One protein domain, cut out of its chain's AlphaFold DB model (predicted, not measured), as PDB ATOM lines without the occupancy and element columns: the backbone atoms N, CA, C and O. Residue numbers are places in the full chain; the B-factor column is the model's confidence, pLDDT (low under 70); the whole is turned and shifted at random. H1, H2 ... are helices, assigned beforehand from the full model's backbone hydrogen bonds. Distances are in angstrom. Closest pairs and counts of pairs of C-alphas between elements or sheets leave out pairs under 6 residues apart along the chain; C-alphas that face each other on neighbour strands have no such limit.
ATOM      1  N   PRO A 110     -22.966 -26.476   2.151       93.12
ATOM      2  CA  PRO A 110     -21.835 -27.267   2.643       93.12
ATOM      3  C   PRO A 110     -20.541 -27.060   1.838       93.12
ATOM      4  O   PRO A 110     -19.444 -27.077   2.407       93.12
ATOM      5  N   ALA A 111     -20.660 -26.811   0.527       89.56
ATOM      6  CA  ALA A 111     -19.535 -26.517  -0.359       89.56
ATOM      7  C   ALA A 111     -18.773 -25.261   0.090       89.56
ATOM      8  O   ALA A 111     -17.545 -25.290   0.226       89.56
ATOM      9  N   THR A 112     -19.513 -24.187   0.375       92.00
ATOM     10  CA  THR A 112     -18.982 -22.892   0.814       92.00
ATOM     11  C   THR A 112     -18.328 -23.008   2.182       92.00
ATOM     12  O   THR A 112     -17.214 -22.522   2.370       92.00
ATOM     13  N   VAL A 113     -18.957 -23.725   3.121       92.69
ATOM     14  CA  VAL A 113     -18.361 -24.002   4.439       92.69
ATOM     15  C   VAL A 113     -17.022 -24.710   4.292       92.69
ATOM     16  O   VAL A 113     -16.039 -24.300   4.906       92.69
ATOM     17  N   ARG A 114     -16.956 -25.752   3.460       90.94
ATOM     18  CA  ARG A 114     -15.711 -26.483   3.223       90.94
ATOM     19  C   ARG A 114     -14.636 -25.583   2.619       90.94
ATOM     20  O   ARG A 114     -13.486 -25.665   3.038       90.94
ATOM     21  N   GLU A 115     -14.984 -24.732   1.656       89.44
ATOM     22  CA  GLU A 115     -14.042 -23.790   1.043       89.44
ATOM     23  C   GLU A 115     -13.511 -22.772   2.063       89.44
ATOM     24  O   GLU A 115     -12.299 -22.568   2.147       89.44
ATOM     25  N   ILE A 116     -14.382 -22.198   2.897       91.94
ATOM     26  CA  ILE A 116     -13.991 -21.296   3.990       91.94
ATOM     27  C   ILE A 116     -13.078 -22.020   4.983       91.94
ATOM     28  O   ILE A 116     -12.025 -21.497   5.342       91.94
ATOM     29  N   LEU A 117     -13.445 -23.237   5.390       90.56
ATOM     30  CA  LEU A 117     -12.697 -24.033   6.358       90.56
ATOM     31  C   LEU A 117     -11.313 -24.404   5.815       90.56
ATOM     32  O   LEU A 117     -10.315 -24.201   6.499       90.56
ATOM     33  N   LEU A 118     -11.227 -24.849   4.558       88.19
ATOM     34  CA  LEU A 118      -9.958 -25.129   3.889       88.19
ATOM     35  C   LEU A 118      -9.094 -23.875   3.742       88.19
ATOM     36  O   LEU A 118      -7.891 -23.970   3.950       88.19
ATOM     37  N   ARG A 119      -9.672 -22.708   3.429       89.00
ATOM     38  CA  ARG A 119      -8.935 -21.430   3.363       89.00
ATOM     39  C   ARG A 119      -8.435 -20.981   4.739       89.00
ATOM     40  O   ARG A 119      -7.314 -20.491   4.858       89.00
ATOM     41  N   ALA A 120      -9.244 -21.157   5.781       89.31
ATOM     42  CA  ALA A 120      -8.871 -20.822   7.152       89.31
ATOM     43  C   ALA A 120      -7.740 -21.730   7.659       89.31
ATOM     44  O   ALA A 120      -6.728 -21.240   8.166       89.31
ATOM     45  N   LEU A 121      -7.875 -23.045   7.453       87.38
ATOM     46  CA  LEU A 121      -6.857 -24.034   7.801       87.38
ATOM     47  C   LEU A 121      -5.591 -23.854   6.969       87.38
ATOM     48  O   LEU A 121      -4.508 -23.847   7.545       87.38
ATOM     49  N   SER A 122      -5.696 -23.646   5.655       86.56
ATOM     50  CA  SER A 122      -4.525 -23.489   4.788       86.56
ATOM     51  C   SER A 122      -3.733 -22.231   5.112       86.56
ATOM     52  O   SER A 122      -2.512 -22.286   5.076       86.56
ATOM     53  N   LYS A 123      -4.375 -21.121   5.501       86.44
ATOM     54  CA  LYS A 123      -3.672 -19.898   5.928       86.44
ATOM     55  C   LYS A 123      -2.866 -20.104   7.212       86.44
ATOM     56  O   LYS A 123      -1.813 -19.491   7.383       86.44
ATOM     57  N   HIS A 124      -3.363 -20.938   8.124       85.56
ATOM     58  CA  HIS A 124      -2.661 -21.249   9.366       85.56
ATOM     59  C   HIS A 124      -1.576 -22.314   9.150       85.56
ATOM     60  O   HIS A 124      -0.445 -22.160   9.607       85.56
ATOM     61  N   TRP A 125      -1.901 -23.357   8.386       80.69
ATOM     62  CA  TRP A 125      -0.995 -24.456   8.078       80.69
ATOM     63  C   TRP A 125       0.113 -24.034   7.128       80.69
ATOM     64  O   TRP A 125       1.232 -24.456   7.346       80.69
ATOM     65  N   SER A 126      -0.118 -23.165   6.142       72.44
ATOM     66  CA  SER A 126       0.954 -22.684   5.261       72.44
ATOM     67  C   SER A 126       2.035 -21.957   6.055       72.44
ATOM     68  O   SER A 126       3.211 -22.202   5.836       72.44
ATOM     69  N   ARG A 127       1.671 -21.159   7.063       76.12
ATOM     70  CA  ARG A 127       2.646 -20.478   7.932       76.12
ATOM     71  C   ARG A 127       3.467 -21.441   8.795       76.12
ATOM     72  O   ARG A 127       4.629 -21.155   9.070       76.12
ATOM     73  N   ALA A 128       2.877 -22.550   9.235       77.12
ATOM     74  CA  ALA A 128       3.556 -23.548  10.064       77.12
ATOM     75  C   ALA A 128       4.336 -24.584   9.231       77.12
ATOM     76  O   ALA A 128       5.433 -24.989   9.607       77.12
ATOM     77  N   TYR A 129       3.774 -24.991   8.095       65.31
ATOM     78  CA  TYR A 129       4.290 -26.014   7.192       65.31
ATOM     79  C   TYR A 129       5.381 -25.459   6.273       65.31
ATOM     80  O   TYR A 129       6.424 -26.090   6.166       65.31
ATOM     81  N   LEU A 130       5.250 -24.233   5.738       60.09
ATOM     82  CA  LEU A 130       6.343 -23.578   4.990       60.09
ATOM     83  C   LEU A 130       7.580 -23.301   5.860       60.09
ATOM     84  O   LEU A 130       8.655 -23.066   5.333       60.09
ATOM     85  N   ARG A 131       7.459 -23.352   7.195       70.00
ATOM     86  CA  ARG A 131       8.613 -23.291   8.109       70.00
ATOM     87  C   ARG A 131       9.266 -24.648   8.380       70.00
ATOM     88  O   ARG A 131      10.330 -24.677   8.986       70.00
ATOM     89  N   ARG A 132       8.622 -25.762   8.017       71.50
ATOM     90  CA  ARG A 132       9.084 -27.127   8.331       71.50
ATOM     91  C   ARG A 132       9.345 -28.002   7.118       71.50
ATOM     92  O   ARG A 132       9.978 -29.036   7.283       71.50
ATOM     93  N   VAL A 133       8.872 -27.624   5.936       52.47
ATOM     94  CA  VAL A 133       9.242 -28.305   4.696       52.47
ATOM     95  C   VAL A 133      10.508 -27.642   4.170       52.47
ATOM     96  O   VAL A 133      10.444 -26.471   3.799       52.47
ATOM     97  N   ARG A 180     -10.094 -27.279  -6.560       64.25
ATOM     98  CA  ARG A 180     -10.442 -28.681  -6.257       64.25
ATOM     99  C   ARG A 180     -11.958 -28.873  -6.363       64.25
ATOM    100  O   ARG A 180     -12.690 -27.990  -5.900       64.25
ATOM    101  N   PRO A 181     -12.438 -30.000  -6.916       63.75
ATOM    102  CA  PRO A 181     -13.852 -30.151  -7.215       63.75
ATOM    103  C   PRO A 181     -14.657 -30.107  -5.911       63.75
ATOM    104  O   PRO A 181     -14.205 -30.621  -4.868       63.75
ATOM    105  N   PRO A 182     -15.813 -29.423  -5.905       64.25
ATOM    106  CA  PRO A 182     -16.675 -29.366  -4.743       64.25
ATOM    107  C   PRO A 182     -17.172 -30.774  -4.404       64.25
ATOM    108  O   PRO A 182     -17.921 -31.395  -5.136       64.25
ATOM    109  N   MET A 183     -16.733 -31.272  -3.252       74.50
ATOM    110  CA  MET A 183     -17.316 -32.409  -2.540       74.50
ATOM    111  C   MET A 183     -17.445 -33.705  -3.346       74.50
ATOM    112  O   MET A 183     -18.492 -34.325  -3.321       74.50
ATOM    113  N   VAL A 184     -16.373 -34.154  -3.994       83.44
ATOM    114  CA  VAL A 184     -16.318 -35.488  -4.614       83.44
ATOM    115  C   VAL A 184     -15.241 -36.329  -3.930       83.44
ATOM    116  O   VAL A 184     -14.199 -35.784  -3.545       83.44
ATOM    117  N   SER A 185     -15.495 -37.624  -3.719       87.69
ATOM    118  CA  SER A 185     -14.476 -38.545  -3.203       87.69
ATOM    119  C   SER A 185     -13.368 -38.785  -4.238       87.69
ATOM    120  O   SER A 185     -13.601 -38.734  -5.444       87.69
ATOM    121  N   GLN A 186     -12.141 -39.072  -3.789       87.62
ATOM    122  CA  GLN A 186     -11.059 -39.443  -4.715       87.62
ATOM    123  C   GLN A 186     -11.424 -40.683  -5.537       87.62
ATOM    124  O   GLN A 186     -11.171 -40.714  -6.736       87.62
ATOM    125  N   PHE A 187     -12.122 -41.634  -4.914       86.75
ATOM    126  CA  PHE A 187     -12.626 -42.831  -5.575       86.75
ATOM    127  C   PHE A 187     -13.539 -42.505  -6.764       86.75
ATOM    128  O   PHE A 187     -13.370 -43.067  -7.841       86.75
ATOM    129  N   ALA A 188     -14.471 -41.562  -6.609       87.31
ATOM    130  CA  ALA A 188     -15.364 -41.170  -7.695       87.31
ATOM    131  C   ALA A 188     -14.620 -40.446  -8.837       87.31
ATOM    132  O   ALA A 188     -14.926 -40.668 -10.009       87.31
ATOM    133  N   ILE A 189     -13.597 -39.640  -8.519       89.56
ATOM    134  CA  ILE A 189     -12.723 -39.018  -9.530       89.56
ATOM    135  C   ILE A 189     -11.949 -40.091 -10.304       89.56
ATOM    136  O   ILE A 189     -11.889 -40.039 -11.533       89.56
ATOM    137  N   GLU A 190     -11.369 -41.066  -9.608       90.19
ATOM    138  CA  GLU A 190     -10.631 -42.176 -10.216       90.19
ATOM    139  C   GLU A 190     -11.540 -43.043 -11.092       90.19
ATOM    140  O   GLU A 190     -11.200 -43.313 -12.242       90.19
ATOM    141  N   ALA A 191     -12.727 -43.405 -10.600       90.00
ATOM    142  CA  ALA A 191     -13.711 -44.178 -11.352       90.00
ATOM    143  C   ALA A 191     -14.138 -43.460 -12.645       90.00
ATOM    144  O   ALA A 191     -14.165 -44.070 -13.718       90.00
ATOM    145  N   LEU A 192     -14.402 -42.152 -12.571       91.75
ATOM    146  CA  LEU A 192     -14.732 -41.347 -13.747       91.75
ATOM    147  C   LEU A 192     -13.543 -41.240 -14.711       91.75
ATOM    148  O   LEU A 192     -13.718 -41.387 -15.917       91.75
ATOM    149  N   THR A 193     -12.330 -41.047 -14.190       92.69
ATOM    150  CA  THR A 193     -11.100 -40.971 -14.996       92.69
ATOM    151  C   THR A 193     -10.858 -42.276 -15.760       92.69
ATOM    152  O   THR A 193     -10.570 -42.248 -16.956       92.69
ATOM    153  N   LEU A 194     -11.021 -43.426 -15.098       92.38
ATOM    154  CA  LEU A 194     -10.907 -44.745 -15.725       92.38
ATOM    155  C   LEU A 194     -11.983 -44.963 -16.792       92.38
ATOM    156  O   LEU A 194     -11.686 -45.499 -17.858       92.38
ATOM    157  N   THR A 195     -13.209 -44.507 -16.533       92.12
ATOM    158  CA  THR A 195     -14.313 -44.597 -17.498       92.12
ATOM    159  C   THR A 195     -14.026 -43.757 -18.738       92.12
ATOM    160  O   THR A 195     -14.089 -44.279 -19.844       92.12
ATOM    161  N   LEU A 196     -13.609 -42.498 -18.569       92.75
ATOM    162  CA  LEU A 196     -13.228 -41.615 -19.677       92.75
ATOM    163  C   LEU A 196     -12.078 -42.191 -20.505       92.75
ATOM    164  O   LEU A 196     -12.106 -42.124 -21.732       92.75
ATOM    165  N   ARG A 197     -11.075 -42.774 -19.840       93.69
ATOM    166  CA  ARG A 197      -9.957 -43.430 -20.517       93.69
ATOM    167  C   ARG A 197     -10.438 -44.612 -21.352       93.69
ATOM    168  O   ARG A 197     -10.072 -44.711 -22.517       93.69
ATOM    169  N   ARG A 198     -11.286 -45.467 -20.780       93.06
ATOM    170  CA  ARG A 198     -11.860 -46.613 -21.486       93.06
ATOM    171  C   ARG A 198     -12.684 -46.172 -22.695       93.06
ATOM    172  O   ARG A 198     -12.482 -46.701 -23.780       93.06
ATOM    173  N   THR A 199     -13.560 -45.179 -22.534       90.31
ATOM    174  CA  THR A 199     -14.350 -44.622 -23.643       90.31
ATOM    175  C   THR A 199     -13.445 -44.074 -24.745       90.31
ATOM    176  O   THR A 199     -13.708 -44.286 -25.923       90.31
ATOM    177  N   ALA A 200     -12.341 -43.423 -24.379       92.12
ATOM    178  CA  ALA A 200     -11.396 -42.911 -25.356       92.12
ATOM    179  C   ALA A 200     -10.632 -44.007 -26.113       92.12
ATOM    180  O   ALA A 200     -10.456 -43.895 -27.325       92.12
ATOM    181  N   GLU A 201     -10.203 -45.064 -25.417       92.94
ATOM    182  CA  GLU A 201      -9.547 -46.231 -26.022       92.94
ATOM    183  C   GLU A 201     -10.504 -46.984 -26.968       92.94
ATOM    184  O   GLU A 201     -10.091 -47.423 -28.040       92.94
ATOM    185  N   GLU A 202     -11.792 -47.076 -26.616       92.50
ATOM    186  CA  GLU A 202     -12.843 -47.654 -27.467       92.50
ATOM    187  C   GLU A 202     -13.148 -46.775 -28.698       92.50
ATOM    188  O   GLU A 202     -13.399 -47.294 -29.787       92.50
ATOM    189  N   ALA A 203     -13.105 -45.447 -28.555       90.62
ATOM    190  CA  ALA A 203     -13.358 -44.501 -29.642       90.62
ATOM    191  C   ALA A 203     -12.195 -44.384 -30.641       90.62
ATOM    192  O   ALA A 203     -12.424 -44.084 -31.816       90.62
ATOM    193  N   ALA A 204     -10.959 -44.602 -30.186       91.38
ATOM    194  CA  ALA A 204      -9.747 -44.503 -30.993       91.38
ATOM    195  C   ALA A 204      -8.746 -45.625 -30.645       91.38
ATOM    196  O   ALA A 204      -7.752 -45.373 -29.952       91.38
ATOM    197  N   PRO A 205      -8.968 -46.859 -31.142       92.69
ATOM    198  CA  PRO A 205      -8.084 -47.989 -30.876       92.69
ATOM    199  C   PRO A 205      -6.629 -47.666 -31.236       92.69
ATOM    200  O   PRO A 205      -6.337 -47.189 -32.331       92.69
ATOM    201  N   GLY A 206      -5.706 -47.917 -30.305       90.19
ATOM    202  CA  GLY A 206      -4.273 -47.643 -30.476       90.19
ATOM    203  C   GLY A 206      -3.825 -46.236 -30.063       90.19
ATOM    204  O   GLY A 206      -2.622 -45.996 -29.963       90.19
ATOM    205  N   ARG A 207      -4.748 -45.316 -29.748       87.44
ATOM    206  CA  ARG A 207      -4.407 -43.985 -29.232       87.44
ATOM    207  C   ARG A 207      -4.554 -43.951 -27.714       87.44
ATOM    208  O   ARG A 207      -5.659 -44.002 -27.183       87.44
ATOM    209  N   GLN A 208      -3.437 -43.834 -27.002       88.56
ATOM    210  CA  GLN A 208      -3.465 -43.678 -25.548       88.56
ATOM    211  C   GLN A 208      -3.825 -42.233 -25.191       88.56
ATOM    212  O   GLN A 208      -3.110 -41.297 -25.549       88.56
ATOM    213  N   VAL A 209      -4.934 -42.036 -24.475       86.94
ATOM    214  CA  VAL A 209      -5.228 -40.741 -23.851       86.94
ATOM    215  C   VAL A 209      -4.390 -40.609 -22.589       86.94
ATOM    216  O   VAL A 209      -4.416 -41.483 -21.722       86.94
ATOM    217  N   SER A 210      -3.654 -39.500 -22.483       89.25
ATOM    218  CA  SER A 210      -2.866 -39.196 -21.289       89.25
ATOM    219  C   SER A 210      -3.757 -39.240 -20.036       89.25
ATOM    220  O   SER A 210      -4.815 -38.597 -20.028       89.25
ATOM    221  N   PRO A 211      -3.337 -39.929 -18.954       87.19
ATOM    222  CA  PRO A 211      -4.063 -39.946 -17.683       87.19
ATOM    223  C   PRO A 211      -4.399 -38.541 -17.171       87.19
ATOM    224  O   PRO A 211      -5.466 -38.320 -16.604       87.19
ATOM    225  N   MET A 212      -3.517 -37.574 -17.431       85.25
ATOM    226  CA  MET A 212      -3.688 -36.183 -17.025       85.25
ATOM    227  C   MET A 212      -4.813 -35.480 -17.798       85.25
ATOM    228  O   MET A 212      -5.568 -34.711 -17.207       85.25
ATOM    229  N   ALA A 213      -4.986 -35.782 -19.090       84.88
ATOM    230  CA  ALA A 213      -6.089 -35.244 -19.889       84.88
ATOM    231  C   ALA A 213      -7.441 -35.802 -19.416       84.88
ATOM    232  O   ALA A 213      -8.380 -35.037 -19.198       84.88
ATOM    233  N   ALA A 214      -7.518 -37.116 -19.176       87.25
ATOM    234  CA  ALA A 214      -8.716 -37.751 -18.626       87.25
ATOM    235  C   ALA A 214      -9.061 -37.198 -17.233       87.25
ATOM    236  O   ALA A 214     -10.219 -36.883 -16.964       87.25
ATOM    237  N   HIS A 215      -8.054 -37.002 -16.376       86.75
ATOM    238  CA  HIS A 215      -8.234 -36.412 -15.052       86.75
ATOM    239  C   HIS A 215      -8.734 -34.962 -15.122       86.75
ATOM    240  O   HIS A 215      -9.642 -34.585 -14.384       86.75
ATOM    241  N   PHE A 216      -8.190 -34.146 -16.031       86.50
ATOM    242  CA  PHE A 216      -8.627 -32.760 -16.216       86.50
ATOM    243  C   PHE A 216     -10.084 -32.675 -16.694       86.50
ATOM    244  O   PHE A 216     -10.857 -31.854 -16.200       86.50
ATOM    245  N   ILE A 217     -10.483 -33.554 -17.615       86.81
ATOM    246  CA  ILE A 217     -11.863 -33.625 -18.110       86.81
ATOM    247  C   ILE A 217     -12.806 -34.119 -17.015       86.81
ATOM    248  O   ILE A 217     -13.845 -33.496 -16.800       86.81
ATOM    249  N   ALA A 218     -12.431 -35.176 -16.284       88.81
ATOM    250  CA  ALA A 218     -13.181 -35.639 -15.119       88.81
ATOM    251  C   ALA A 218     -13.401 -34.481 -14.143       88.81
ATOM    252  O   ALA A 218     -14.525 -34.203 -13.741       88.81
ATOM    253  N   HIS A 219     -12.343 -33.737 -13.834       86.88
ATOM    254  CA  HIS A 219     -12.417 -32.593 -12.939       86.88
ATOM    255  C   HIS A 219     -13.358 -31.489 -13.456       86.88
ATOM    256  O   HIS A 219     -14.161 -30.963 -12.688       86.88
ATOM    257  N   ARG A 220     -13.344 -31.193 -14.763       85.94
ATOM    258  CA  ARG A 220     -14.273 -30.239 -15.397       85.94
ATOM    259  C   ARG A 220     -15.734 -30.685 -15.287       85.94
ATOM    260  O   ARG A 220     -16.582 -29.855 -14.970       85.94
ATOM    261  N   ILE A 221     -16.019 -31.967 -15.520       87.19
ATOM    262  CA  ILE A 221     -17.370 -32.549 -15.381       87.19
ATOM    263  C   ILE A 221     -17.852 -32.449 -13.927       87.19
ATOM    264  O   ILE A 221     -19.023 -32.187 -13.666       87.19
ATOM    265  N   LEU A 222     -16.936 -32.617 -12.973       88.12
ATOM    266  CA  LEU A 222     -17.212 -32.590 -11.537       88.12
ATOM    267  C   LEU A 222     -17.298 -31.181 -10.931       88.12
ATOM    268  O   LEU A 222     -17.504 -31.045  -9.722       88.12
ATOM    269  N   LEU A 223     -17.146 -30.119 -11.727       84.62
ATOM    270  CA  LEU A 223     -17.452 -28.767 -11.263       84.62
ATOM    271  C   LEU A 223     -18.951 -28.658 -10.927       84.62
ATOM    272  O   LEU A 223     -19.782 -29.312 -11.550       84.62
ATOM    273  N   ASP A 224     -19.295 -27.824  -9.936       69.88
ATOM    274  CA  ASP A 224     -20.610 -27.823  -9.256       69.88
ATOM    275  C   ASP A 224     -21.823 -27.826 -10.205       69.88
ATOM    276  O   ASP A 224     -22.824 -28.502  -9.966       69.88
ATOM    277  N   GLN A 225     -21.715 -27.104 -11.323       83.06
ATOM    278  CA  GLN A 225     -22.778 -27.021 -12.322       83.06
ATOM    279  C   GLN A 225     -23.046 -28.364 -13.019       83.06
ATOM    280  O   GLN A 225     -24.207 -28.684 -13.272       83.06
ATOM    281  N   GLY A 226     -22.007 -29.164 -13.280       87.19
ATOM    282  CA  GLY A 226     -22.134 -30.469 -13.929       87.19
ATOM    283  C   GLY A 226     -22.873 -31.472 -13.048       87.19
ATOM    284  O   GLY A 226     -23.824 -32.107 -13.496       87.19
ATOM    285  N   ILE A 227     -22.532 -31.546 -11.756       92.38
ATOM    286  CA  ILE A 227     -23.182 -32.484 -10.823       92.38
ATOM    287  C   ILE A 227     -24.677 -32.171 -10.669       92.38
ATOM    288  O   ILE A 227     -25.496 -33.089 -10.705       92.38
ATOM    289  N   ARG A 228     -25.062 -30.890 -10.558       92.88
ATOM    290  CA  ARG A 228     -26.484 -30.506 -10.474       92.88
ATOM    291  C   ARG A 228     -27.259 -30.886 -11.739       92.88
ATOM    292  O   ARG A 228     -28.369 -31.400 -11.638       92.88
ATOM    293  N   GLN A 229     -26.683 -30.680 -12.925       94.06
ATOM    294  CA  GLN A 229     -27.321 -31.079 -14.185       94.06
ATOM    295  C   GLN A 229     -27.465 -32.601 -14.303       94.06
ATOM    296  O   GLN A 229     -28.511 -33.093 -14.733       94.06
ATOM    297  N   LEU A 230     -26.445 -33.352 -13.880       94.94
ATOM    298  CA  LEU A 230     -26.490 -34.812 -13.834       94.94
ATOM    299  C   LEU A 230     -27.554 -35.319 -12.855       94.94
ATOM    300  O   LEU A 230     -28.256 -36.270 -13.178       94.94
ATOM    301  N   ALA A 231     -27.736 -34.659 -11.708       95.62
ATOM    302  CA  ALA A 231     -28.794 -34.997 -10.759       95.62
ATOM    303  C   ALA A 231     -30.204 -34.799 -11.348       95.62
ATOM    304  O   ALA A 231     -31.076 -35.635 -11.130       95.62
ATOM    305  N   ILE A 232     -30.427 -33.748 -12.148       94.94
ATOM    306  CA  ILE A 232     -31.712 -33.538 -12.844       94.94
ATOM    307  C   ILE A 232     -31.982 -34.677 -13.837       94.94
ATOM    308  O   ILE A 232     -33.093 -35.197 -13.896       94.94
ATOM    309  N   ARG A 233     -30.968 -35.113 -14.596       95.06
ATOM    310  CA  ARG A 233     -31.106 -36.273 -15.497       95.06
ATOM    311  C   ARG A 233     -31.359 -37.561 -14.721       95.06
ATOM    312  O   ARG A 233     -32.238 -38.334 -15.084       95.06
ATOM    313  N   LEU A 234     -30.661 -37.737 -13.601       95.75
ATOM    314  CA  LEU A 234     -30.853 -38.869 -12.700       95.75
ATOM    315  C   LEU A 234     -32.296 -38.953 -12.195       95.75
ATOM    316  O   LEU A 234     -32.830 -40.050 -12.096       95.75
ATOM    317  N   GLN A 235     -32.955 -37.821 -11.934       95.75
ATOM    318  CA  GLN A 235     -34.365 -37.793 -11.534       95.75
ATOM    319  C   GLN A 235     -35.294 -38.404 -12.592       95.75
ATOM    320  O   GLN A 235     -36.236 -39.117 -12.230       95.75
ATOM    321  N   VAL A 236     -35.022 -38.124 -13.871       95.19
ATOM    322  CA  VAL A 236     -35.805 -38.606 -15.017       95.19
ATOM    323  C   VAL A 236     -35.537 -40.089 -15.277       95.19
ATOM    324  O   VAL A 236     -36.482 -40.858 -15.429       95.19
ATOM    325  N   ASP A 237     -34.267 -40.497 -15.281       95.69
ATOM    326  CA  ASP A 237     -33.866 -41.850 -15.687       95.69
ATOM    327  C   ASP A 237     -33.980 -42.880 -14.543       95.69
ATOM    328  O   ASP A 237     -34.331 -44.046 -14.767       95.69
ATOM    329  N   ARG A 238     -33.666 -42.472 -13.302       96.00
ATOM    330  CA  ARG A 238     -33.575 -43.324 -12.100       96.00
ATOM    331  C   ARG A 238     -34.006 -42.575 -10.835       96.00
ATOM    332  O   ARG A 238     -33.193 -42.161 -10.004       96.00
ATOM    333  N   THR A 239     -35.318 -42.428 -10.664       93.31
ATOM    334  CA  THR A 239     -35.913 -41.700  -9.531       93.31
ATOM    335  C   THR A 239     -35.499 -42.254  -8.159       93.31
ATOM    336  O   THR A 239     -35.398 -41.492  -7.202       93.31
ATOM    337  N   ASP A 240     -35.221 -43.552  -8.038       92.94
ATOM    338  CA  ASP A 240     -34.741 -44.201  -6.811       92.94
ATOM    339  C   ASP A 240     -33.350 -43.702  -6.383       92.94
ATOM    340  O   ASP A 240     -33.163 -43.288  -5.235       92.94
ATOM    341  N   LEU A 241     -32.396 -43.657  -7.319       94.50
ATOM    342  CA  LEU A 241     -31.056 -43.113  -7.076       94.50
ATOM    343  C   LEU A 241     -31.112 -41.610  -6.791       94.50
ATOM    344  O   LEU A 241     -30.402 -41.113  -5.914       94.50
ATOM    345  N   PHE A 242     -31.999 -40.888  -7.479       95.44
ATOM    346  CA  PHE A 242     -32.229 -39.473  -7.204       95.44
ATOM    347  C   PHE A 242     -32.790 -39.232  -5.797       95.44
ATOM    348  O   PHE A 242     -32.328 -38.331  -5.104       95.44
ATOM    349  N   GLN A 243     -33.739 -40.047  -5.327       93.50
ATOM    350  CA  GLN A 243     -34.258 -39.938  -3.958       93.50
ATOM    351  C   GLN A 243     -33.168 -40.177  -2.908       93.50
ATOM    352  O   GLN A 243     -33.175 -39.535  -1.852       93.50
ATOM    353  N   GLU A 244     -32.227 -41.089  -3.173       94.38
ATOM    354  CA  GLU A 244     -31.075 -41.297  -2.301       94.38
ATOM    355  C   GLU A 244     -30.114 -40.102  -2.318       94.38
ATOM    356  O   GLU A 244     -29.699 -39.652  -1.244       94.38
ATOM    357  N   TYR A 245     -29.805 -39.574  -3.505       95.44
ATOM    358  CA  TYR A 245     -29.034 -38.345  -3.677       95.44
ATOM    359  C   TYR A 245     -29.658 -37.186  -2.887       95.44
ATOM    360  O   TYR A 245     -29.022 -36.651  -1.977       95.44
ATOM    361  N   ASP A 246     -30.927 -36.871  -3.151       94.94
ATOM    362  CA  ASP A 246     -31.673 -35.790  -2.504       94.94
ATOM    363  C   ASP A 246     -31.705 -35.954  -0.978       94.94
ATOM    364  O   ASP A 246     -31.415 -35.025  -0.222       94.94
ATOM    365  N   ARG A 247     -31.964 -37.175  -0.489       95.06
ATOM    366  CA  ARG A 247     -31.949 -37.471   0.950       95.06
ATOM    367  C   ARG A 247     -30.599 -37.134   1.582       95.06
ATOM    368  O   ARG A 247     -30.580 -36.551   2.669       95.06
ATOM    369  N   ARG A 248     -29.487 -37.514   0.941       95.38
ATOM    370  CA  ARG A 248     -28.127 -37.267   1.450       95.38
ATOM    371  C   ARG A 248     -27.766 -35.780   1.390       95.38
ATOM    372  O   ARG A 248     -27.201 -35.278   2.363       95.38
ATOM    373  N   VAL A 249     -28.143 -35.072   0.320       94.62
ATOM    374  CA  VAL A 249     -27.980 -33.609   0.209       94.62
ATOM    375  C   VAL A 249     -28.738 -32.903   1.331       94.62
ATOM    376  O   VAL A 249     -28.140 -32.171   2.118       94.62
ATOM    377  N   ALA A 250     -30.028 -33.199   1.488       94.56
ATOM    378  CA  ALA A 250     -30.868 -32.577   2.505       94.56
ATOM    379  C   ALA A 250     -30.425 -32.905   3.943       94.56
ATOM    380  O   ALA A 250     -30.655 -32.114   4.859       94.56
ATOM    381  N   GLU A 251     -29.822 -34.073   4.188       96.00
ATOM    382  CA  GLU A 251     -29.195 -34.395   5.477       96.00
ATOM    383  C   GLU A 251     -27.903 -33.591   5.698       96.00
ATOM    384  O   GLU A 251     -27.679 -33.085   6.800       96.00
ATOM    385  N   GLY A 252     -27.069 -33.451   4.663       95.81
ATOM    386  CA  GLY A 252     -25.858 -32.632   4.698       95.81
ATOM    387  C   GLY A 252     -26.164 -31.174   5.033       95.81
ATOM    388  O   GLY A 252     -25.605 -30.624   5.987       95.81
ATOM    389  N   ASP A 253     -27.125 -30.591   4.320       95.75
ATOM    390  CA  ASP A 253     -27.596 -29.222   4.526       95.75
ATOM    391  C   ASP A 253     -28.173 -29.011   5.921       95.75
ATOM    392  O   ASP A 253     -27.855 -28.016   6.576       95.75
ATOM    393  N   PHE A 254     -28.986 -29.958   6.397       96.88
ATOM    394  CA  PHE A 254     -29.535 -29.918   7.748       96.88
ATOM    395  C   PHE A 254     -28.418 -29.840   8.791       96.88
ATOM    396  O   PHE A 254     -28.423 -28.951   9.642       96.88
ATOM    397  N   ARG A 255     -27.426 -30.734   8.706       97.12
ATOM    398  CA  ARG A 255     -26.344 -30.819   9.697       97.12
ATOM    399  C   ARG A 255     -25.470 -29.568   9.719       97.12
ATOM    400  O   ARG A 255     -25.117 -29.107  10.801       97.12
ATOM    401  N   VAL A 256     -25.138 -29.020   8.551       97.19
ATOM    402  CA  VAL A 256     -24.329 -27.799   8.449       97.19
ATOM    403  C   VAL A 256     -25.073 -26.606   9.048       97.19
ATOM    404  O   VAL A 256     -24.539 -25.939   9.932       97.19
ATOM    405  N   ASN A 257     -26.311 -26.359   8.621       97.38
ATOM    406  CA  ASN A 257     -27.046 -25.157   9.016       97.38
ATOM    407  C   ASN A 257     -27.506 -25.198  10.477       97.38
ATOM    408  O   ASN A 257     -27.346 -24.217  11.199       97.38
ATOM    409  N   VAL A 258     -28.014 -26.344  10.942       96.94
ATOM    410  CA  VAL A 258     -28.378 -26.514  12.356       96.94
ATOM    411  C   VAL A 258     -27.134 -26.484  13.240       96.94
ATOM    412  O   VAL A 258     -27.166 -25.846  14.287       96.94
ATOM    413  N   GLY A 259     -26.021 -27.087  12.807       97.12
ATOM    414  CA  GLY A 259     -24.749 -27.003  13.527       97.12
ATOM    415  C   GLY A 259     -24.296 -25.554  13.735       97.12
ATOM    416  O   GLY A 259     -23.968 -25.174  14.852       97.12
ATOM    417  N   LEU A 260     -24.346 -24.719  12.692       97.00
ATOM    418  CA  LEU A 260     -24.002 -23.293  12.791       97.00
ATOM    419  C   LEU A 260     -24.970 -22.495  13.675       97.00
ATOM    420  O   LEU A 260     -24.545 -21.604  14.404       97.00
ATOM    421  N   ALA A 261     -26.266 -22.798  13.633       97.19
ATOM    422  CA  ALA A 261     -27.219 -22.136  14.518       97.19
ATOM    423  C   ALA A 261     -26.989 -22.534  15.990       97.19
ATOM    424  O   ALA A 261     -27.052 -21.687  16.882       97.19
ATOM    425  N   LEU A 262     -26.660 -23.808  16.247       96.69
ATOM    426  CA  LEU A 262     -26.344 -24.319  17.581       96.69
ATOM    427  C   LEU A 262     -25.050 -23.730  18.154       96.69
ATOM    428  O   LEU A 262     -25.012 -23.470  19.360       96.69
ATOM    429  N   SER A 263     -24.017 -23.467  17.339       96.56
ATOM    430  CA  SER A 263     -22.840 -22.728  17.829       96.56
ATOM    431  C   SER A 263     -23.208 -21.321  18.264       96.56
ATOM    432  O   SER A 263     -22.775 -20.899  19.334       96.56
ATOM    433  N   GLY A 264     -24.035 -20.620  17.480       96.00
ATOM    434  CA  GLY A 264     -24.568 -19.311  17.850       96.00
ATOM    435  C   GLY A 264     -25.299 -19.364  19.192       96.00
ATOM    436  O   GLY A 264     -24.968 -18.607  20.102       96.00
ATOM    437  N   LEU A 265     -26.216 -20.322  19.350       96.31
ATOM    438  CA  LEU A 265     -26.977 -20.511  20.588       96.31
ATOM    439  C   LEU A 265     -26.081 -20.824  21.787       96.31
ATOM    440  O   LEU A 265     -26.210 -20.206  22.841       96.31
ATOM    441  N   GLY A 266     -25.159 -21.773  21.633       96.50
ATOM    442  CA  GLY A 266     -24.264 -22.175  22.713       96.50
ATOM    443  C   GLY A 266     -23.280 -21.077  23.108       96.50
ATOM    444  O   GLY A 266     -22.986 -20.933  24.292       96.50
ATOM    445  N   LEU A 267     -22.815 -20.271  22.149       96.25
ATOM    446  CA  LEU A 267     -21.986 -19.100  22.425       96.25
ATOM    447  C   LEU A 267     -22.776 -18.044  23.200       96.25
ATOM    448  O   LEU A 267     -22.313 -17.593  24.244       96.25
ATOM    449  N   THR A 268     -23.981 -17.697  22.743       96.25
ATOM    450  CA  THR A 268     -24.865 -16.766  23.454       96.25
ATOM    451  C   THR A 268     -25.148 -17.240  24.875       96.25
ATOM    452  O   THR A 268     -25.004 -16.468  25.819       96.25
ATOM    453  N   PHE A 269     -25.509 -18.512  25.045       96.50
ATOM    454  CA  PHE A 269     -25.789 -19.085  26.359       96.50
ATOM    455  C   PHE A 269     -24.557 -19.055  27.273       96.50
ATOM    456  O   PHE A 269     -24.664 -18.701  28.446       96.50
ATOM    457  N   SER A 270     -23.379 -19.387  26.740       96.94
ATOM    458  CA  SER A 270     -22.110 -19.344  27.474       96.94
ATOM    459  C   SER A 270     -21.772 -17.928  27.945       96.94
ATOM    460  O   SER A 270     -21.408 -17.750  29.105       96.94
ATOM    461  N   LEU A 271     -21.971 -16.921  27.087       96.00
ATOM    462  CA  LEU A 271     -21.749 -15.515  27.431       96.00
ATOM    463  C   LEU A 271     -22.760 -15.000  28.464       96.00
ATOM    464  O   LEU A 271     -22.365 -14.305  29.392       96.00
ATOM    465  N   ALA A 272     -24.039 -15.361  28.332       95.19
ATOM    466  CA  ALA A 272     -25.091 -14.912  29.244       95.19
ATOM    467  C   ALA A 272     -24.972 -15.539  30.643       95.19
ATOM    468  O   ALA A 272     -25.212 -14.878  31.647       95.19
ATOM    469  N   SER A 273     -24.584 -16.814  30.721       95.94
ATOM    470  CA  SER A 273     -24.485 -17.549  31.991       95.94
ATOM    471  C   SER A 273     -23.100 -17.499  32.646       95.94
ATOM    472  O   SER A 273     -22.945 -17.977  33.768       95.94
ATOM    473  N   GLY A 274     -22.074 -17.002  31.944       95.75
ATOM    474  CA  GLY A 274     -20.669 -17.124  32.360       95.75
ATOM    475  C   GLY A 274     -20.153 -18.571  32.383       95.75
ATOM    476  O   GLY A 274     -19.095 -18.850  32.945       95.75
ATOM    477  N   SER A 275     -20.904 -19.514  31.809       96.06
ATOM    478  CA  SER A 275     -20.632 -20.944  31.916       96.06
ATOM    479  C   SER A 275     -19.733 -21.457  30.782       96.06
ATOM    480  O   SER A 275     -19.916 -21.044  29.632       96.06
ATOM    481  N   PRO A 276     -18.815 -22.416  31.028       94.94
ATOM    482  CA  PRO A 276     -17.897 -22.934  30.006       94.94
ATOM    483  C   PRO A 276     -18.551 -23.838  28.941       94.94
ATOM    484  O   PRO A 276     -17.858 -24.331  28.047       94.94
ATOM    485  N   TRP A 277     -19.873 -24.051  28.980       92.19
ATOM    486  CA  TRP A 277     -20.602 -24.885  28.008       92.19
ATOM    487  C   TRP A 277     -20.456 -24.441  26.545       92.19
ATOM    488  O   TRP A 277     -20.719 -25.236  25.638       92.19
ATOM    489  N   GLY A 278     -19.979 -23.218  26.293       93.06
ATOM    490  CA  GLY A 278     -19.650 -22.744  24.948       93.06
ATOM    491  C   GLY A 278     -18.660 -23.657  24.219       93.06
ATOM    492  O   GLY A 278     -18.834 -23.912  23.028       93.06
ATOM    493  N   ILE A 279     -17.685 -24.242  24.930       93.62
ATOM    494  CA  ILE A 279     -16.705 -25.174  24.340       93.62
ATOM    495  C   ILE A 279     -17.411 -26.419  23.789       93.62
ATOM    496  O   ILE A 279     -17.165 -26.819  22.649       93.62
ATOM    497  N   SER A 280     -18.331 -27.003  24.561       94.69
ATOM    498  CA  SER A 280     -19.101 -28.178  24.139       94.69
ATOM    499  C   SER A 280     -19.940 -27.888  22.893       94.69
ATOM    500  O   SER A 280     -19.993 -28.720  21.987       94.69
ATOM    501  N   SER A 281     -20.538 -26.695  22.800       94.88
ATOM    502  CA  SER A 281     -21.290 -26.285  21.607       94.88
ATOM    503  C   SER A 281     -20.394 -26.142  20.371       94.88
ATOM    504  O   SER A 281     -20.744 -26.623  19.289       94.88
ATOM    505  N   VAL A 282     -19.198 -25.564  20.523       94.25
ATOM    506  CA  VAL A 282     -18.221 -25.469  19.426       94.25
ATOM    507  C   VAL A 282     -17.802 -26.861  18.948       94.25
ATOM    508  O   VAL A 282     -17.813 -27.119  17.745       94.25
ATOM    509  N   ILE A 283     -17.491 -27.784  19.865       96.12
ATOM    510  CA  ILE A 283     -17.126 -29.167  19.518       96.12
ATOM    511  C   ILE A 283     -18.271 -29.856  18.767       96.12
ATOM    512  O   ILE A 283     -18.051 -30.413  17.691       96.12
ATOM    513  N   LEU A 284     -19.496 -29.785  19.297       96.62
ATOM    514  CA  LEU A 284     -20.679 -30.366  18.659       96.62
ATOM    515  C   LEU A 284     -20.882 -29.803  17.248       96.62
ATOM    516  O   LEU A 284     -21.122 -30.555  16.303       96.62
ATOM    517  N   THR A 285     -20.710 -28.495  17.090       95.75
ATOM    518  CA  THR A 285     -20.826 -27.815  15.800       95.75
ATOM    519  C   THR A 285     -19.789 -28.321  14.806       95.75
ATOM    520  O   THR A 285     -20.139 -28.649  13.674       95.75
ATOM    521  N   LEU A 286     -18.526 -28.470  15.214       95.94
ATOM    522  CA  LEU A 286     -17.471 -29.020  14.358       95.94
ATOM    523  C   LEU A 286     -17.768 -30.464  13.924       95.94
ATOM    524  O   LEU A 286     -17.560 -30.809  12.758       95.94
ATOM    525  N   LEU A 287     -18.295 -31.297  14.828       97.25
ATOM    526  CA  LEU A 287     -18.711 -32.665  14.505       97.25
ATOM    527  C   LEU A 287     -19.876 -32.684  13.505       97.25
ATOM    528  O   LEU A 287     -19.842 -33.449  12.536       97.25
ATOM    529  N   MET A 288     -20.875 -31.818  13.693       97.25
ATOM    530  CA  MET A 288     -22.004 -31.689  12.769       97.25
ATOM    531  C   MET A 288     -21.572 -31.164  11.398       97.25
ATOM    532  O   MET A 288     -21.982 -31.731  10.387       97.25
ATOM    533  N   LEU A 289     -20.693 -30.160  11.347       95.19
ATOM    534  CA  LEU A 289     -20.126 -29.622  10.108       95.19
ATOM    535  C   LEU A 289     -19.361 -30.701   9.338       95.19
ATOM    536  O   LEU A 289     -19.608 -30.907   8.151       95.19
ATOM    537  N   ARG A 290     -18.481 -31.447  10.021       95.25
ATOM    538  CA  ARG A 290     -17.745 -32.565   9.417       95.25
ATOM    539  C   ARG A 290     -18.696 -33.623   8.859       95.25
ATOM    540  O   ARG A 290     -18.526 -34.063   7.725       95.25
ATOM    541  N   SER A 291     -19.692 -34.025   9.648       96.00
ATOM    542  CA  SER A 291     -20.688 -35.016   9.236       96.00
ATOM    543  C   SER A 291     -21.530 -34.525   8.054       96.00
ATOM    544  O   SER A 291     -21.782 -35.297   7.131       96.00
ATOM    545  N   GLY A 292     -21.918 -33.247   8.038       95.00
ATOM    546  CA  GLY A 292     -22.686 -32.641   6.953       95.00
ATOM    547  C   GLY A 292     -21.911 -32.577   5.637       95.00
ATOM    548  O   GLY A 292     -22.434 -32.983   4.602       95.00
ATOM    549  N   ILE A 293     -20.636 -32.176   5.682       94.00
ATOM    550  CA  ILE A 293     -19.749 -32.176   4.506       94.00
ATOM    551  C   ILE A 293     -19.573 -33.598   3.961       94.00
ATOM    552  O   ILE A 293     -19.656 -33.806   2.753       94.00
ATOM    553  N   TYR A 294     -19.378 -34.584   4.840       94.19
ATOM    554  CA  TYR A 294     -19.266 -35.985   4.429       94.19
ATOM    555  C   TYR A 294     -20.555 -36.496   3.764       94.19
ATOM    556  O   TYR A 294     -20.506 -37.169   2.735       94.19
ATOM    557  N   ARG A 295     -21.731 -36.135   4.295       94.62
ATOM    558  CA  ARG A 295     -23.020 -36.485   3.677       94.62
ATOM    559  C   ARG A 295     -23.191 -35.859   2.294       94.62
ATOM    560  O   ARG A 295     -23.585 -36.570   1.377       94.62
ATOM    561  N   ALA A 296     -22.810 -34.596   2.118       92.75
ATOM    562  CA  ALA A 296     -22.824 -33.948   0.807       92.75
ATOM    563  C   ALA A 296     -21.861 -34.625  -0.191       92.75
ATOM    564  O   ALA A 296     -22.225 -34.839  -1.343       92.75
ATOM    565  N   GLN A 297     -20.673 -35.051   0.260       92.69
ATOM    566  CA  GLN A 297     -19.731 -35.815  -0.572       92.69
ATOM    567  C   GLN A 297     -20.317 -37.145  -1.040       92.69
ATOM    568  O   GLN A 297     -20.352 -37.431  -2.232       92.69
ATOM    569  N   THR A 298     -20.851 -37.923  -0.098       92.81
ATOM    570  CA  THR A 298     -21.472 -39.214  -0.418       92.81
ATOM    571  C   THR A 298     -22.734 -39.080  -1.270       92.81
ATOM    572  O   THR A 298     -23.146 -40.065  -1.873       92.81
ATOM    573  N   ALA A 299     -23.376 -37.909  -1.324       95.06
ATOM    574  CA  ALA A 299     -24.449 -37.646  -2.278       95.06
ATOM    575  C   ALA A 299     -23.888 -37.531  -3.701       95.06
ATOM    576  O   ALA A 299     -24.344 -38.231  -4.599       95.06
ATOM    577  N   ASN A 300     -22.853 -36.712  -3.896       94.44
ATOM    578  CA  ASN A 300     -22.215 -36.540  -5.201       94.44
ATOM    579  C   ASN A 300     -21.648 -37.856  -5.752       94.44
ATOM    580  O   ASN A 300     -21.758 -38.110  -6.950       94.44
ATOM    581  N   ASP A 301     -21.127 -38.722  -4.881       93.75
ATOM    582  CA  ASP A 301     -20.660 -40.056  -5.271       93.75
ATOM    583  C   ASP A 301     -21.780 -40.905  -5.914       93.75
ATOM    584  O   ASP A 301     -21.502 -41.614  -6.874       93.75
ATOM    585  N   VAL A 302     -23.044 -40.781  -5.476       95.06
ATOM    586  CA  VAL A 302     -24.191 -41.505  -6.078       95.06
ATOM    587  C   VAL A 302     -24.419 -41.075  -7.528       95.06
ATOM    588  O   VAL A 302     -24.655 -41.910  -8.397       95.06
ATOM    589  N   VAL A 303     -24.327 -39.773  -7.806       95.62
ATOM    590  CA  VAL A 303     -24.501 -39.237  -9.167       95.62
ATOM    591  C   VAL A 303     -23.371 -39.715 -10.077       95.62
ATOM    592  O   VAL A 303     -23.610 -40.082 -11.226       95.62
ATOM    593  N   ILE A 304     -22.143 -39.750  -9.563       94.31
ATOM    594  CA  ILE A 304     -20.969 -40.177 -10.332       94.31
ATOM    595  C   ILE A 304     -20.987 -41.684 -10.561       94.31
ATOM    596  O   ILE A 304     -20.688 -42.126 -11.664       94.31
ATOM    597  N   GLU A 305     -21.379 -42.474  -9.565       93.94
ATOM    598  CA  GLU A 305     -21.575 -43.913  -9.725       93.94
ATOM    599  C   GLU A 305     -22.644 -44.199 -10.785       93.94
ATOM    600  O   GLU A 305     -22.429 -45.037 -11.660       93.94
ATOM    601  N   ALA A 306     -23.748 -43.448 -10.783       95.94
ATOM    602  CA  ALA A 306     -24.777 -43.573 -11.808       95.94
ATOM    603  C   ALA A 306     -24.265 -43.203 -13.210       95.94
ATOM    604  O   ALA A 306     -24.609 -43.869 -14.188       95.94
ATOM    605  N   LEU A 307     -23.420 -42.172 -13.308       95.00
ATOM    606  CA  LEU A 307     -22.767 -41.772 -14.553       95.00
ATOM    607  C   LEU A 307     -21.804 -42.851 -15.063       95.00
ATOM    608  O   LEU A 307     -21.877 -43.244 -16.223       95.00
ATOM    609  N   VAL A 308     -20.934 -43.366 -14.192       93.88
ATOM    610  CA  VAL A 308     -19.947 -44.410 -14.507       93.88
ATOM    611  C   VAL A 308     -20.625 -45.729 -14.884       93.88
ATOM    612  O   VAL A 308     -20.174 -46.421 -15.795       93.88
ATOM    613  N   ALA A 309     -21.740 -46.064 -14.235       94.38
ATOM    614  CA  ALA A 309     -22.550 -47.232 -14.571       94.38
ATOM    615  C   ALA A 309     -23.326 -47.083 -15.895       94.38
ATOM    616  O   ALA A 309     -23.960 -48.042 -16.337       94.38
ATOM    617  N   GLY A 310     -23.300 -45.901 -16.524       94.62
ATOM    618  CA  GLY A 310     -24.027 -45.616 -17.759       94.62
ATOM    619  C   GLY A 310     -25.540 -45.498 -17.570       94.62
ATOM    620  O   GLY A 310     -26.286 -45.662 -18.533       94.62
ATOM    621  N   TYR A 311     -26.017 -45.242 -16.344       95.31
ATOM    622  CA  TYR A 311     -27.443 -45.013 -16.091       95.31
ATOM    623  C   TYR A 311     -27.909 -43.631 -16.542       95.31
ATOM    624  O   TYR A 311     -29.088 -43.476 -16.842       95.31
ATOM    625  N   ILE A 312     -27.002 -42.655 -16.584       95.94
ATOM    626  CA  ILE A 312     -27.260 -41.296 -17.060       95.94
ATOM    627  C   ILE A 312     -26.231 -40.923 -18.124       95.94
ATOM    628  O   ILE A 312     -25.041 -41.199 -17.979       95.94
ATOM    629  N   ALA A 313     -26.679 -40.268 -19.194       93.25
ATOM    630  CA  ALA A 313     -25.783 -39.737 -20.216       93.25
ATOM    631  C   ALA A 313     -25.273 -38.343 -19.811       93.25
ATOM    632  O   ALA A 313     -26.078 -37.451 -19.524       93.25
ATOM    633  N   SER A 314     -23.955 -38.122 -19.856       92.62
ATOM    634  CA  SER A 314     -23.353 -36.785 -19.731       92.62
ATOM    635  C   SER A 314     -23.160 -36.169 -21.123       92.62
ATOM    636  O   SER A 314     -22.542 -36.798 -21.988       92.62
ATOM    637  N   PRO A 315     -23.665 -34.946 -21.371       90.25
ATOM    638  CA  PRO A 315     -23.427 -34.253 -22.632       90.25
ATOM    639  C   PRO A 315     -21.935 -33.954 -22.832       90.25
ATOM    640  O   PRO A 315     -21.469 -33.977 -23.966       90.25
ATOM    641  N   GLU A 316     -21.174 -33.749 -21.756       89.19
ATOM    642  CA  GLU A 316     -19.726 -33.546 -21.796       89.19
ATOM    643  C   GLU A 316     -18.978 -34.818 -22.202       89.19
ATOM    644  O   GLU A 316     -18.067 -34.737 -23.022       89.19
ATOM    645  N   ILE A 317     -19.374 -35.988 -21.684       89.62
ATOM    646  CA  ILE A 317     -18.795 -37.275 -22.111       89.62
ATOM    647  C   ILE A 317     -19.100 -37.521 -23.590       89.62
ATOM    648  O   ILE A 317     -18.205 -37.901 -24.339       89.62
ATOM    649  N   ASN A 318     -20.326 -37.236 -24.036       91.44
ATOM    650  CA  ASN A 318     -20.697 -37.379 -25.445       91.44
ATOM    651  C   ASN A 318     -19.926 -36.401 -26.343       91.44
ATOM    652  O   ASN A 318     -19.470 -36.780 -27.419       91.44
ATOM    653  N   ALA A 319     -19.756 -35.149 -25.910       89.44
ATOM    654  CA  ALA A 319     -18.960 -34.161 -26.631       89.44
ATOM    655  C   ALA A 319     -17.483 -34.578 -26.706       89.44
ATOM    656  O   ALA A 319     -16.857 -34.429 -27.754       89.44
ATOM    657  N   PHE A 320     -16.944 -35.148 -25.626       87.81
ATOM    658  CA  PHE A 320     -15.587 -35.682 -25.579       87.81
ATOM    659  C   PHE A 320     -15.405 -36.890 -26.507       87.81
ATOM    660  O   PHE A 320     -14.461 -36.904 -27.296       87.81
ATOM    661  N   ASP A 321     -16.330 -37.853 -26.488       90.56
ATOM    662  CA  ASP A 321     -16.333 -38.995 -27.414       90.56
ATOM    663  C   ASP A 321     -16.384 -38.520 -28.875       90.56
ATOM    664  O   ASP A 321     -15.566 -38.925 -29.703       90.56
ATOM    665  N   GLN A 322     -17.269 -37.566 -29.192       92.00
ATOM    666  CA  GLN A 322     -17.347 -36.968 -30.528       92.00
ATOM    667  C   GLN A 322     -16.053 -36.250 -30.925       92.00
ATOM    668  O   GLN A 322     -15.617 -36.364 -32.073       92.00
ATOM    669  N   GLN A 323     -15.423 -35.520 -30.002       89.25
ATOM    670  CA  GLN A 323     -14.154 -34.844 -30.256       89.25
ATOM    671  C   GLN A 323     -13.038 -35.854 -30.542       89.25
ATOM    672  O   GLN A 323     -12.306 -35.682 -31.516       89.25
ATOM    673  N   ILE A 324     -12.943 -36.941 -29.767       88.56
ATOM    674  CA  ILE A 324     -11.968 -38.010 -30.014       88.56
ATOM    675  C   ILE A 324     -12.206 -38.649 -31.380       88.56
ATOM    676  O   ILE A 324     -11.261 -38.780 -32.155       88.56
ATOM    677  N   ARG A 325     -13.456 -38.986 -31.721       89.69
ATOM    678  CA  ARG A 325     -13.798 -39.580 -33.023       89.69
ATOM    679  C   ARG A 325     -13.447 -38.672 -34.195       89.69
ATOM    680  O   ARG A 325     -12.962 -39.164 -35.210       89.69
ATOM    681  N   ARG A 326     -13.636 -37.354 -34.068       88.94
ATOM    682  CA  ARG A 326     -13.227 -36.380 -35.100       88.94
ATOM    683  C   ARG A 326     -11.715 -36.353 -35.305       88.94
ATOM    684  O   ARG A 326     -11.268 -36.222 -36.435       88.94
ATOM    685  N   ILE A 327     -10.941 -36.490 -34.230       85.44
ATOM    686  CA  ILE A 327      -9.472 -36.502 -34.285       85.44
ATOM    687  C   ILE A 327      -8.931 -37.878 -34.731       85.44
ATOM    688  O   ILE A 327      -7.828 -37.970 -35.271       85.44
ATOM    689  N   ALA A 328      -9.681 -38.954 -34.484       85.81
ATOM    690  CA  ALA A 328      -9.336 -40.315 -34.889       85.81
ATOM    691  C   ALA A 328      -9.747 -40.637 -36.329       85.81
ATOM    692  O   ALA A 328      -9.098 -41.461 -36.968       85.81
ATOM    693  N   SER A 329     -10.795 -39.988 -36.843       88.38
ATOM    694  CA  SER A 329     -11.162 -40.075 -38.253       88.38
ATOM    695  C   SER A 329      -9.963 -39.572 -39.056       88.38
ATOM    696  O   SER A 329      -9.601 -38.400 -38.894       88.38
ATOM    697  N   PRO A 330      -9.310 -40.423 -39.875       80.62
ATOM    698  CA  PRO A 330      -8.267 -39.956 -40.771       80.62
ATOM    699  C   PRO A 330      -8.861 -38.764 -41.504       80.62
ATOM    700  O   PRO A 330     -10.009 -38.866 -41.950       80.62
TER     701      PRO A 330
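AT A GLANCE: This is residues 110 to 133 and 180 to 330 of the 343 residues of an uncharacterized protein of Streptomyces sp. 3212.3 (UniProt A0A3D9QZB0). A long helical hairpin, H5 and H6, makes much of the length of this model, and the shorter helices H2, H3, H4 and H7 gather loosely at the end where H5 begins and H6 ends. H4 packs on both hairpin helices there, H2 lies beside the last part of H6 and reaches beyond it, H3 crosses H2, and H7 packs on the last part of H2. Residues 116 to 133, of which 116 to 129 belong to H1, stick out from the side of the hairpin. The printed part has 175 residues with seven named helices, H1 to H7 in order, and no named strand; the class is all helix. The whole is loose, with a radius of gyration of the C-alphas of 20.9 A, and its outline is flat, spanning 77 by 48 by 19 A.

HOW THE PARTS SIT: H1, residues 110 to 129, has a kink of 28 degrees near residue 123. With residues 110 to 114 alone it touches H6, residues 278 to 308, the closest C-alphas being those of Pro 110 and Ile 293, 5.6 A apart. H2, residues 186 to 203, touches H6 at a shallow tilt of 14 degrees, the same way; the closest C-alphas, of Ala 188 and Asp 301, are 5.9 A apart. H3, residues 211 to 221, touches H2 at 69 degrees, only just a steep tilt, with the C-alphas of Thr 193 and His 215 closest at 5.4 A. H4, residues 224 to 237, touches H6 at a steep tilt of 59 degrees, closest at the C-alphas of Ala 231 and Val 303, 6.2 A. H5, residues 239 to 273, touches H4, with the C-alphas of Gln 235 and Phe 242 closest at 5.1 A. H5 and H6 form a hairpin at a shallow tilt of 13 degrees, opposite ways, and the closest C-alphas, of Gly 252 and Gly 292, are 3.9 A apart. H6 is the hub, touching four helices. H7, residues 315 to 328, touches H2, closest at the C-alphas of Ala 203 and Arg 325, 6.0 A, and is apart from H6. Every O i to N i+4 pair is within hydrogen-bond range in H2, H3, H5 and H7; the counts are 15 of 16 in H1, 9 of 10 in H4 and 25 of 27 in H6.

IN THESE COORDINATES: H1 begins at C-alpha 110, (-21.835, -27.267, 2.643), and is 26.5 A long. H5 measures 49.4 A and ends at C-alpha 273, (-24.485, -17.549, 31.991); H6 measures 45.0 A. H7 ends at C-alpha 328, (-9.336, -40.315, -34.889).

THE WHOLE: The two C-alphas farthest apart, of Ser 273 and Pro 330, are 77.8 A apart. Residues 134 to 179 are not printed, and C-alphas 133 and 180 are 22.5 A apart across this cut. Of the links that are printed whole, none is long. The pLDDT is under 70 at residues 129 to 130, 133, 180 to 182 and 224.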